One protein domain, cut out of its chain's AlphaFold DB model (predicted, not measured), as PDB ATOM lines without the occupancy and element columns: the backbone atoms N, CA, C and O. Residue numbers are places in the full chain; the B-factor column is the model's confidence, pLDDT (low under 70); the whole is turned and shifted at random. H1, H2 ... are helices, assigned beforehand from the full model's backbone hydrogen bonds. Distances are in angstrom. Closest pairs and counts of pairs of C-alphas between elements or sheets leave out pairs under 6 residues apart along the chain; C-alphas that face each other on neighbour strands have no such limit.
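AT A GLANCE: This is residues 48 to 124 of the 124 residues of an uncharacterized protein of Finegoldia magna (UniProt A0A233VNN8). One long helix, H3, runs along one half of a loose, only just flat model, and the short helix H4 crosses it steeply, packing on its residues 88 to 95. At the other half lie the unnamed stretches round the tiny helix H1, which is near H3, and the short helix H2, which touches no helix and sits at the far end of the length; the tail after H4 leads away to the chain's last residue. The printed part has 77 residues with four named helices, in the order H1, H2, H3, H4, and no named strand; the class is all helix, though under half of the residues, 37, are in named elements. The whole is loose, with a radius of gyration of the C-alphas of 15.3 A, and spans 47 by 33 by 18 A, only just flat.

IN THESE COORDINATES: H3, residues 83 to 100, is 25.4 A long, from C-alpha 83 at (-38.153, 24.367, 45.145) to C-alpha 100 at (-22.098, 43.937, 42.757). H4, residues 109 to 115, measures 9.9 A and ends at C-alpha 115, (-27.178, 28.426, 32.617). H1, residues 59 to 62, measures 5.1 A, and H2, residues 67 to 74, 10.7 A.

HOW THE PARTS SIT: H3 touches H4 with residues 88 to 95 alone; the closest C-alphas, of Lys 91 and Ile 113, are 5.8 A apart. They run opposite ways at a steep tilt of 61 degrees. H1 and H3 are close but not clearly touching: their closest C-alphas, of Tyr 59 and Ile 86, are 6.6 A apart. H2 is apart from H1, H3 and H4, and H1 is apart from H4. Every O i to N i+4 pair is within hydrogen-bond range in H3, against 3 of 4 in H2 and 2 of 3 in H4; H1 is too short for such a pair, and its 1 O i to N i+3 pair is within range.

THE WHOLE: The two C-alphas farthest apart, of Asn 75 and Gly 103, are 48.3 A apart. The printed part has no cut. The link from H1 to H2 is tight, those from H2 to H3 and from H3 to H4 are short. The mean pLDDT of the printed part is 71.3; residues 48 to 65, 67, 69 to 81 and 118 to 124 are under 70.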
ATOM      1  N   LEU A  48     -45.174  25.095  59.977       62.91
ATOM      2  CA  LEU A  48     -44.420  24.114  59.208       62.91
ATOM      3  C   LEU A  48     -43.036  23.941  59.818       62.91
ATOM      4  O   LEU A  48     -42.410  24.916  60.235       62.91
ATOM      5  N   LYS A  49     -42.543  22.700  59.823       60.12
ATOM      6  CA  LYS A  49     -41.137  22.440  60.128       60.12
ATOM      7  C   LYS A  49     -40.258  23.131  59.092       60.12
ATOM      8  O   LYS A  49     -40.620  23.233  57.916       60.12
ATOM      9  N   ASN A  50     -39.086  23.567  59.543       58.38
ATOM     10  CA  ASN A  50     -38.059  23.994  58.619       58.38
ATOM     11  C   ASN A  50     -37.704  22.839  57.687       58.38
ATOM     12  O   ASN A  50     -37.788  21.659  58.011       58.38
ATOM     13  N   CYS A  51     -37.392  23.245  56.476       59.00
ATOM     14  CA  CYS A  51     -37.061  22.392  55.366       59.00
ATOM     15  C   CYS A  51     -35.644  21.841  55.726       59.00
ATOM     16  O   CYS A  51     -34.725  22.632  55.915       59.00
ATOM     17  N   ASP A  52     -35.473  20.526  55.964       55.19
ATOM     18  CA  ASP A  52     -34.199  19.931  56.461       55.19
ATOM     19  C   ASP A  52     -33.110  19.847  55.372       55.19
ATOM     20  O   ASP A  52     -31.956  19.482  55.612       55.19
ATOM     21  N   ILE A  53     -33.480  20.157  54.130       55.38
ATOM     22  CA  ILE A  53     -32.757  19.744  52.935       55.38
ATOM     23  C   ILE A  53     -32.297  20.985  52.170       55.38
ATOM     24  O   ILE A  53     -32.865  21.283  51.132       55.38
ATOM     25  N   MET A  54     -31.294  21.715  52.685       54.97
ATOM     26  CA  MET A  54     -30.295  22.519  51.932       54.97
ATOM     27  C   MET A  54     -29.785  23.744  52.701       54.97
ATOM     28  O   MET A  54     -30.534  24.495  53.311       54.97
ATOM     29  N   GLN A  55     -28.480  23.998  52.589       58.44
ATOM     30  CA  GLN A  55     -27.828  25.226  53.054       58.44
ATOM     31  C   GLN A  55     -27.819  26.264  51.921       58.44
ATOM     32  O   GLN A  55     -26.769  26.575  51.367       58.44
ATOM     33  N   TRP A  56     -28.993  26.747  51.511       64.88
ATOM     34  CA  TRP A  56     -29.109  27.811  50.504       64.88
ATOM     35  C   TRP A  56     -29.629  29.115  51.130       64.88
ATOM     36  O   TRP A  56     -30.504  29.041  52.000       64.88
ATOM     37  N   PRO A  57     -29.172  30.303  50.676       63.75
ATOM     38  CA  PRO A  57     -29.470  31.585  51.329       63.75
ATOM     39  C   PRO A  57     -30.965  31.874  51.514       63.75
ATOM     40  O   PRO A  57     -31.377  32.431  52.531       63.75
ATOM     41  N   LEU A  58     -31.799  31.483  50.543       66.12
ATOM     42  CA  LEU A  58     -33.247  31.713  50.593       66.12
ATOM     43  C   LEU A  58     -34.047  30.511  51.096       66.12
ATOM     44  O   LEU A  58     -35.240  30.636  51.371       66.12
ATOM     45  N   TYR A  59     -33.410  29.355  51.257       64.56
ATOM     46  CA  TYR A  59     -34.086  28.150  51.728       64.56
ATOM     47  C   TYR A  59     -34.445  28.253  53.212       64.56
ATOM     48  O   TYR A  59     -35.587  27.988  53.591       64.56
ATOM     49  N   SER A  60     -33.529  28.784  54.029       60.75
ATOM     50  CA  SER A  60     -33.817  29.164  55.418       60.75
ATOM     51  C   SER A  60     -34.952  30.193  55.512       60.75
ATOM     52  O   SER A  60     -35.734  30.162  56.455       60.75
ATOM     53  N   LYS A  61     -35.110  31.062  54.502       62.28
ATOM     54  CA  LYS A  61     -36.188  32.064  54.440       62.28
ATOM     55  C   LYS A  61     -37.536  31.489  53.995       62.28
ATOM     56  O   LYS A  61     -38.566  32.118  54.236       62.28
ATOM     57  N   CYS A  62     -37.556  30.311  53.367       68.38
ATOM     58  CA  CYS A  62     -38.794  29.650  52.953       68.38
ATOM     59  C   CYS A  62     -39.590  29.106  54.149       68.38
ATOM     60  O   CYS A  62     -40.820  29.095  54.102       68.38
ATOM     61  N   MET A  63     -38.903  28.701  55.228       63.81
ATOM     62  CA  MET A  63     -39.528  28.237  56.478       63.81
ATOM     63  C   MET A  63     -40.574  27.125  56.256       63.81
ATOM     64  O   MET A  63     -41.643  27.132  56.867       63.81
ATOM     65  N   GLY A  64     -40.303  26.211  55.318       65.88
ATOM     66  CA  GLY A  64     -41.197  25.100  54.976       65.88
ATOM     67  C   GLY A  64     -42.326  25.439  53.993       65.88
ATOM     68  O   GLY A  64     -42.992  24.516  53.527       65.88
ATOM     69  N   GLY A  65     -42.527  26.712  53.628       69.31
ATOM     70  CA  GLY A  65     -43.550  27.155  52.672       69.31
ATOM     71  C   GLY A  65     -44.823  27.725  53.310       69.31
ATOM     72  O   GLY A  65     -44.788  28.335  54.377       69.31
ATOM     73  N   CYS A  66     -45.969  27.571  52.634       71.56
ATOM     74  CA  CYS A  66     -47.271  28.047  53.125       71.56
ATOM     75  C   CYS A  66     -48.080  26.902  53.750       71.56
ATOM     76  O   CYS A  66     -48.634  26.075  53.026       71.56
ATOM     77  N   GLY A  67     -48.205  26.894  55.083       67.44
ATOM     78  CA  GLY A  67     -48.913  25.835  55.818       67.44
ATOM     79  C   GLY A  67     -50.377  25.661  55.418       67.44
ATOM     80  O   GLY A  67     -50.840  24.533  55.289       67.44
ATOM     81  N   TYR A  68     -51.086  26.760  55.136       70.44
ATOM     82  CA  TYR A  68     -52.491  26.709  54.720       70.44
ATOM     83  C   TYR A  68     -52.686  25.962  53.393       70.44
ATOM     84  O   TYR A  68     -53.594  25.147  53.278       70.44
ATOM     85  N   LYS A  69     -51.802  26.189  52.411       66.44
ATOM     86  CA  LYS A  69     -51.893  25.551  51.089       66.44
ATOM     87  C   LYS A  69     -51.653  24.039  51.150       66.44
ATOM     88  O   LYS A  69     -52.217  23.300  50.352       66.44
ATOM     89  N   GLU A  70     -50.806  23.566  52.062       66.00
ATOM     90  CA  GLU A  70     -50.648  22.118  52.267       66.00
ATOM     91  C   GLU A  70     -51.827  21.513  53.002       66.00
ATOM     92  O   GLU A  70     -52.340  20.477  52.578       66.00
ATOM     93  N   TYR A  71     -52.288  22.179  54.060       65.44
ATOM     94  CA  TYR A  71     -53.445  21.725  54.812       65.44
ATOM     95  C   TYR A  71     -54.682  21.584  53.915       65.44
ATOM     96  O   TYR A  71     -55.291  20.517  53.905       65.44
ATOM     97  N   SER A  72     -54.972  22.586  53.073       64.19
ATOM     98  CA  SER A  72     -56.114  22.565  52.147       64.19
ATOM     99  C   SER A  72     -56.059  21.438  51.110       64.19
ATOM    100  O   SER A  72     -57.094  21.060  50.573       64.19
ATOM    101  N   ASN A  73     -54.867  20.915  50.799       61.09
ATOM    102  CA  ASN A  73     -54.671  19.949  49.717       61.09
ATOM    103  C   ASN A  73     -54.461  18.508  50.199       61.09
ATOM    104  O   ASN A  73     -54.655  17.582  49.414       61.09
ATOM    105  N   LYS A  74     -53.984  18.296  51.433       59.16
ATOM    106  CA  LYS A  74     -53.511  16.972  51.888       59.16
ATOM    107  C   LYS A  74     -53.879  16.618  53.332       59.16
ATOM    108  O   LYS A  74     -53.351  15.629  53.835       59.16
ATOM    109  N   ASN A  75     -54.727  17.403  54.007       61.69
ATOM    110  CA  ASN A  75     -55.093  17.209  55.421       61.69
ATOM    111  C   ASN A  75     -53.873  17.037  56.356       61.69
ATOM    112  O   ASN A  75     -53.936  16.323  57.356       61.69
ATOM    113  N   GLY A  76     -52.732  17.659  56.036       57.94
ATOM    114  CA  GLY A  76     -51.505  17.490  56.810       57.94
ATOM    115  C   GLY A  76     -50.433  18.539  56.526       57.94
ATOM    116  O   GLY A  76     -50.349  19.095  55.433       57.94
ATOM    117  N   PHE A  77     -49.581  18.781  57.524       59.09
ATOM    118  CA  PHE A  77     -48.488  19.758  57.488       59.09
ATOM    119  C   PHE A  77     -47.209  19.146  56.933       59.09
ATOM    120  O   PHE A  77     -46.232  18.930  57.652       59.09
ATOM    121  N   LYS A  78     -47.218  18.826  55.640       59.81
ATOM    122  CA  LYS A  78     -45.980  18.467  54.948       59.81
ATOM    123  C   LYS A  78     -45.225  19.732  54.554       59.81
ATOM    124  O   LYS A  78     -45.804  20.793  54.348       59.81
ATOM    125  N   ILE A  79     -43.908  19.609  54.475       63.22
ATOM    126  CA  ILE A  79     -43.041  20.634  53.903       63.22
ATOM    127  C   ILE A  79     -43.487  20.888  52.453       63.22
ATOM    128  O   ILE A  79     -43.544  19.953  51.656       63.22
ATOM    129  N   ASN A  80     -43.768  22.145  52.106       62.66
ATOM    130  CA  ASN A  80     -44.074  22.574  50.741       62.66
ATOM    131  C   ASN A  80     -43.276  23.822  50.388       62.66
ATOM    132  O   ASN A  80     -43.794  24.919  50.168       62.66
ATOM    133  N   CYS A  81     -41.966  23.618  50.355       68.25
ATOM    134  CA  CYS A  81     -41.051  24.540  49.721       68.25
ATOM    135  C   CYS A  81     -41.302  24.478  48.200       68.25
ATOM    136  O   CYS A  81     -41.214  23.408  47.599       68.25
ATOM    137  N   ASN A  82     -41.616  25.612  47.560       71.94
ATOM    138  CA  ASN A  82     -41.618  25.692  46.096       71.94
ATOM    139  C   ASN A  82     -40.158  25.722  45.622       71.94
ATOM    140  O   ASN A  82     -39.564  26.792  45.480       71.94
ATOM    141  N   TYR A  83     -39.571  24.537  45.455       73.12
ATOM    142  CA  TYR A  83     -38.153  24.367  45.145       73.12
ATOM    143  C   TYR A  83     -37.736  25.091  43.865       73.12
ATOM    144  O   TYR A  83     -36.671  25.700  43.848       73.12
ATOM    145  N   GLU A  84     -38.580  25.094  42.833       76.75
ATOM    146  CA  GLU A  84     -38.300  25.793  41.576       76.75
ATOM    147  C   GLU A  84     -38.180  27.302  41.793       76.75
ATOM    148  O   GLU A  84     -37.190  27.909  41.388       76.75
ATOM    149  N   SER A  85     -39.134  27.901  42.514       76.75
ATOM    150  CA  SER A  85     -39.090  29.333  42.833       76.75
ATOM    151  C   SER A  85     -37.914  29.688  43.742       76.75
ATOM    152  O   SER A  85     -37.273  30.716  43.545       76.75
ATOM    153  N   ILE A  86     -37.599  28.843  44.728       75.50
ATOM    154  CA  ILE A  86     -36.455  29.057  45.627       75.50
ATOM    155  C   ILE A  86     -35.144  28.981  44.847       75.50
ATOM    156  O   ILE A  86     -34.283  29.837  45.019       75.50
ATOM    157  N   ASN A  87     -34.997  27.981  43.975       77.75
ATOM    158  CA  ASN A  87     -33.818  27.827  43.136       77.75
ATOM    159  C   ASN A  87     -33.663  29.026  42.194       77.75
ATOM    160  O   ASN A  87     -32.593  29.619  42.138       77.75
ATOM    161  N   TYR A  88     -34.742  29.442  41.528       82.75
ATOM    162  CA  TYR A  88     -34.749  30.627  40.670       82.75
ATOM    163  C   TYR A  88     -34.282  31.884  41.418       82.75
ATOM    164  O   TYR A  88     -33.382  32.587  40.957       82.75
ATOM    165  N   LEU A  89     -34.827  32.136  42.613       82.62
ATOM    166  CA  LEU A  89     -34.420  33.281  43.426       82.62
ATOM    167  C   LEU A  89     -32.976  33.163  43.938       82.62
ATOM    168  O   LEU A  89     -32.286  34.174  44.011       82.62
ATOM    169  N   ASN A  90     -32.495  31.959  44.271       79.75
ATOM    170  CA  ASN A  90     -31.091  31.759  44.649       79.75
ATOM    171  C   ASN A  90     -30.153  32.070  43.476       79.75
ATOM    172  O   ASN A  90     -29.122  32.699  43.684       79.75
ATOM    173  N   LYS A  91     -30.513  31.678  42.246       85.12
ATOM    174  CA  LYS A  91     -29.736  32.019  41.044       85.12
ATOM    175  C   LYS A  91     -29.715  33.522  40.790       85.12
ATOM    176  O   LYS A  91     -28.656  34.066  40.499       85.12
ATOM    177  N   LEU A  92     -30.851  34.200  40.956       85.25
ATOM    178  CA  LEU A  92     -30.920  35.662  40.885       85.25
ATOM    179  C   LEU A  92     -30.022  36.331  41.924       85.25
ATOM    180  O   LEU A  92     -29.268  37.240  41.593       85.25
ATOM    181  N   TYR A  93     -30.099  35.866  43.170       83.56
ATOM    182  CA  TYR A  93     -29.294  36.390  44.265       83.56
ATOM    183  C   TYR A  93     -27.794  36.207  43.996       83.56
ATOM    184  O   TYR A  93     -27.034  37.161  44.111       83.56
ATOM    185  N   PHE A  94     -27.389  35.028  43.524       85.12
ATOM    186  CA  PHE A  94     -26.006  34.751  43.135       85.12
ATOM    187  C   PHE A  94     -25.508  35.654  41.995       85.12
ATOM    188  O   PHE A  94     -24.408  36.188  42.069       85.12
ATOM    189  N   LEU A  95     -26.313  35.864  40.947       86.00
ATOM    190  CA  LEU A  95     -25.956  36.776  39.853       86.00
ATOM    191  C   LEU A  95     -25.833  38.229  40.335       86.00
ATOM    192  O   LEU A  95     -24.949  38.958  39.889       86.00
ATOM    193  N   PHE A  96     -26.694  38.645  41.265       85.06
ATOM    194  CA  PHE A  96     -26.614  39.963  41.889       85.06
ATOM    195  C   PHE A  96     -25.335  40.127  42.721       85.06
ATOM    196  O   PHE A  96     -24.682  41.164  42.610       85.06
ATOM    197  N   GLU A  97     -24.946  39.119  43.508       85.44
ATOM    198  CA  GLU A  97     -23.668  39.113  44.235       85.44
ATOM    199  C   GLU A  97     -22.478  39.145  43.263       85.44
ATOM    200  O   GLU A  97     -21.597  39.985  43.410       85.44
ATOM    201  N   LEU A  98     -22.478  38.325  42.203       84.81
ATOM    202  CA  LEU A  98     -21.430  38.341  41.172       84.81
ATOM    203  C   LEU A  98     -21.235  39.722  40.537       84.81
ATOM    204  O   LEU A  98     -20.102  40.151  40.318       84.81
ATOM    205  N   SER A  99     -22.327  40.419  40.235       86.88
ATOM    206  CA  SER A  99     -22.242  41.739  39.616       86.88
ATOM    207  C   SER A  99     -21.782  42.815  40.601       86.88
ATOM    208  O   SER A  99     -20.877  43.581  40.281       86.88
ATOM    209  N   ASN A 100     -22.356  42.851  41.807       84.69
ATOM    210  CA  ASN A 100     -22.098  43.937  42.757       84.69
ATOM    211  C   ASN A 100     -20.845  43.737  43.611       84.69
ATOM    212  O   ASN A 100     -20.170  44.714  43.923       84.69
ATOM    213  N   GLU A 101     -20.537  42.505  44.010       85.06
ATOM    214  CA  GLU A 101     -19.401  42.213  44.893       85.06
ATOM    215  C   GLU A 101     -18.137  41.874  44.102       85.06
ATOM    216  O   GLU A 101     -17.033  42.207  44.528       85.06
ATOM    217  N   PHE A 102     -18.295  41.248  42.932       83.56
ATOM    218  CA  PHE A 102     -17.173  40.766  42.119       83.56
ATOM    219  C   PHE A 102     -17.001  41.520  40.793       83.56
ATOM    220  O   PHE A 102     -16.055  41.243  40.057       83.56
ATOM    221  N   GLY A 103     -17.878  42.483  40.481       84.25
ATOM    222  CA  GLY A 103     -17.760  43.342  39.299       84.25
ATOM    223  C   GLY A 103     -17.982  42.622  37.966       84.25
ATOM    224  O   GLY A 103     -17.546  43.113  36.924       84.25
ATOM    225  N   VAL A 104     -18.627  41.452  37.973       84.44
ATOM    226  CA  VAL A 104     -18.900  40.691  36.750       84.44
ATOM    227  C   VAL A 104     -20.013  41.378  35.960       84.44
ATOM    228  O   VAL A 104     -21.119  41.591  36.462       84.44
ATOM    229  N   TYR A 105     -19.733  41.709  34.701       84.81
ATOM    230  CA  TYR A 105     -20.743  42.248  33.798       84.81
ATOM    231  C   TYR A 105     -21.678  41.136  33.311       84.81
ATOM    232  O   TYR A 105     -21.230  40.100  32.822       84.81
ATOM    233  N   ILE A 106     -22.983  41.359  33.457       81.94
ATOM    234  CA  ILE A 106     -24.039  40.415  33.087       81.94
ATOM    235  C   ILE A 106     -24.873  41.066  31.982       81.94
ATOM    236  O   ILE A 106     -25.725  41.905  32.265       81.94
ATOM    237  N   GLU A 107     -24.630  40.683  30.727       82.44
ATOM    238  CA  GLU A 107     -25.372  41.209  29.566       82.44
ATOM    239  C   GLU A 107     -26.833  40.756  29.549       82.44
ATOM    240  O   GLU A 107     -27.735  41.560  29.314       82.44
ATOM    241  N   ASN A 108     -27.079  39.469  29.819       86.31
ATOM    242  CA  ASN A 108     -28.413  38.878  29.769       86.31
ATOM    243  C   ASN A 108     -28.703  38.052  31.034       86.31
ATOM    244  O   ASN A 108     -28.469  36.838  31.065       86.31
ATOM    245  N   PRO A 109     -29.240  38.685  32.094       82.06
ATOM    246  CA  PRO A 109     -29.524  38.005  33.354       82.06
ATOM    247  C   PRO A 109     -30.467  36.804  33.195       82.06
ATOM    248  O   PRO A 109     -30.263  35.779  33.837       82.06
ATOM    249  N   LEU A 110     -31.477  36.900  32.323       84.56
ATOM    250  CA  LEU A 110     -32.470  35.840  32.105       84.56
ATOM    251  C   LEU A 110     -31.852  34.574  31.507       84.56
ATOM    252  O   LEU A 110     -32.150  33.468  31.957       84.56
ATOM    253  N   GLU A 111     -30.973  34.733  30.524       86.25
ATOM    254  CA  GLU A 111     -30.240  33.618  29.924       86.25
ATOM    255  C   GLU A 111     -29.250  33.003  30.918       86.25
ATOM    256  O   GLU A 111     -29.203  31.782  31.083       86.25
ATOM    257  N   MET A 112     -28.521  33.838  31.666       83.38
ATOM    258  CA  MET A 112     -27.580  33.353  32.675       83.38
ATOM    259  C   MET A 112     -28.271  32.572  33.797       83.38
ATOM    260  O   MET A 112     -27.741  31.551  34.225       83.38
ATOM    261  N   ILE A 113     -29.473  32.959  34.237       85.38
ATOM    262  CA  ILE A 113     -30.247  32.186  35.230       85.38
ATOM    263  C   ILE A 113     -30.503  30.748  34.755       85.38
ATOM    264  O   ILE A 113     -30.486  29.811  35.563       85.38
ATOM    265  N   ASN A 114     -30.728  30.543  33.459       83.19
ATOM    266  CA  ASN A 114     -30.944  29.202  32.918       83.19
ATOM    267  C   ASN A 114     -29.644  28.385  32.889       83.19
ATOM    268  O   ASN A 114     -29.688  27.177  33.113       83.19
ATOM    269  N   ASN A 115     -28.498  29.052  32.726       83.19
ATOM    270  CA  ASN A 115     -27.178  28.426  32.617       83.19
ATOM    271  C   ASN A 115     -26.441  28.260  33.960       83.19
ATOM    272  O   ASN A 115     -25.502  27.474  34.054       83.19
ATOM    273  N   VAL A 116     -26.851  28.970  35.015       80.00
ATOM    274  CA  VAL A 116     -26.250  28.843  36.351       80.00
ATOM    275  C   VAL A 116     -26.724  27.557  37.029       80.00
ATOM    276  O   VAL A 116     -27.924  27.338  37.218       80.00
ATOM    277  N   GLU A 117     -25.779  26.735  37.475       78.50
ATOM    278  CA  GLU A 117     -26.025  25.565  38.320       78.50
ATOM    279  C   GLU A 117     -25.438  25.806  39.720       78.50
ATOM    280  O   GLU A 117     -24.227  25.930  39.886       78.50
ATOM    281  N   ILE A 118     -26.292  25.869  40.746       68.56
ATOM    282  CA  ILE A 118     -25.852  26.024  42.140       68.56
ATOM    283  C   ILE A 118     -25.668  24.633  42.748       68.56
ATOM    284  O   ILE A 118     -26.644  23.929  43.013       68.56
ATOM    285  N   LYS A 119     -24.417  24.240  43.005       66.81
ATOM    286  CA  LYS A 119     -24.089  22.962  43.657       66.81
ATOM    287  C   LYS A 119     -23.892  23.140  45.156       66.81
ATOM    288  O   LYS A 119     -23.275  24.099  45.611       66.81
ATOM    289  N   LYS A 120     -24.386  22.177  45.939       59.53
ATOM    290  CA  LYS A 120     -24.061  22.074  47.364       59.53
ATOM    291  C   LYS A 120     -22.637  21.533  47.497       59.53
ATOM    292  O   LYS A 120     -22.385  20.393  47.115       59.53
ATOM    293  N   ILE A 121     -21.737  22.321  48.075       52.84
ATOM    294  CA  ILE A 121     -20.415  21.842  48.485       52.84
ATOM    295  C   ILE A 121     -20.521  21.454  49.960       52.84
ATOM    296  O   ILE A 121     -20.751  22.301  50.818       52.84
ATOM    297  N   CYS A 122     -20.416  20.161  50.254       50.06
ATOM    298  CA  CYS A 122     -20.274  19.688  51.627       50.06
ATOM    299  C   CYS A 122     -18.784  19.686  51.973       50.06
ATOM    300  O   CYS A 122     -18.033  18.902  51.393       50.06
ATOM    301  N   PHE A 123     -18.363  20.529  52.912       44.25
ATOM    302  CA  PHE A 123     -17.043  20.395  53.524       44.25
ATOM    303  C   PHE A 123     -17.092  19.225  54.517       44.25
ATOM    304  O   PHE A 123     -18.045  19.121  55.292       44.25
ATOM    305  N   LYS A 124     -16.131  18.303  54.397       41.34
ATOM    306  CA  LYS A 124     -15.944  17.188  55.334       41.34
ATOM    307  C   LYS A 124     -15.234  17.665  56.589       41.34
ATOM    308  O   LYS A 124     -14.337  18.523  56.438       41.34
TER     309      LYS A 124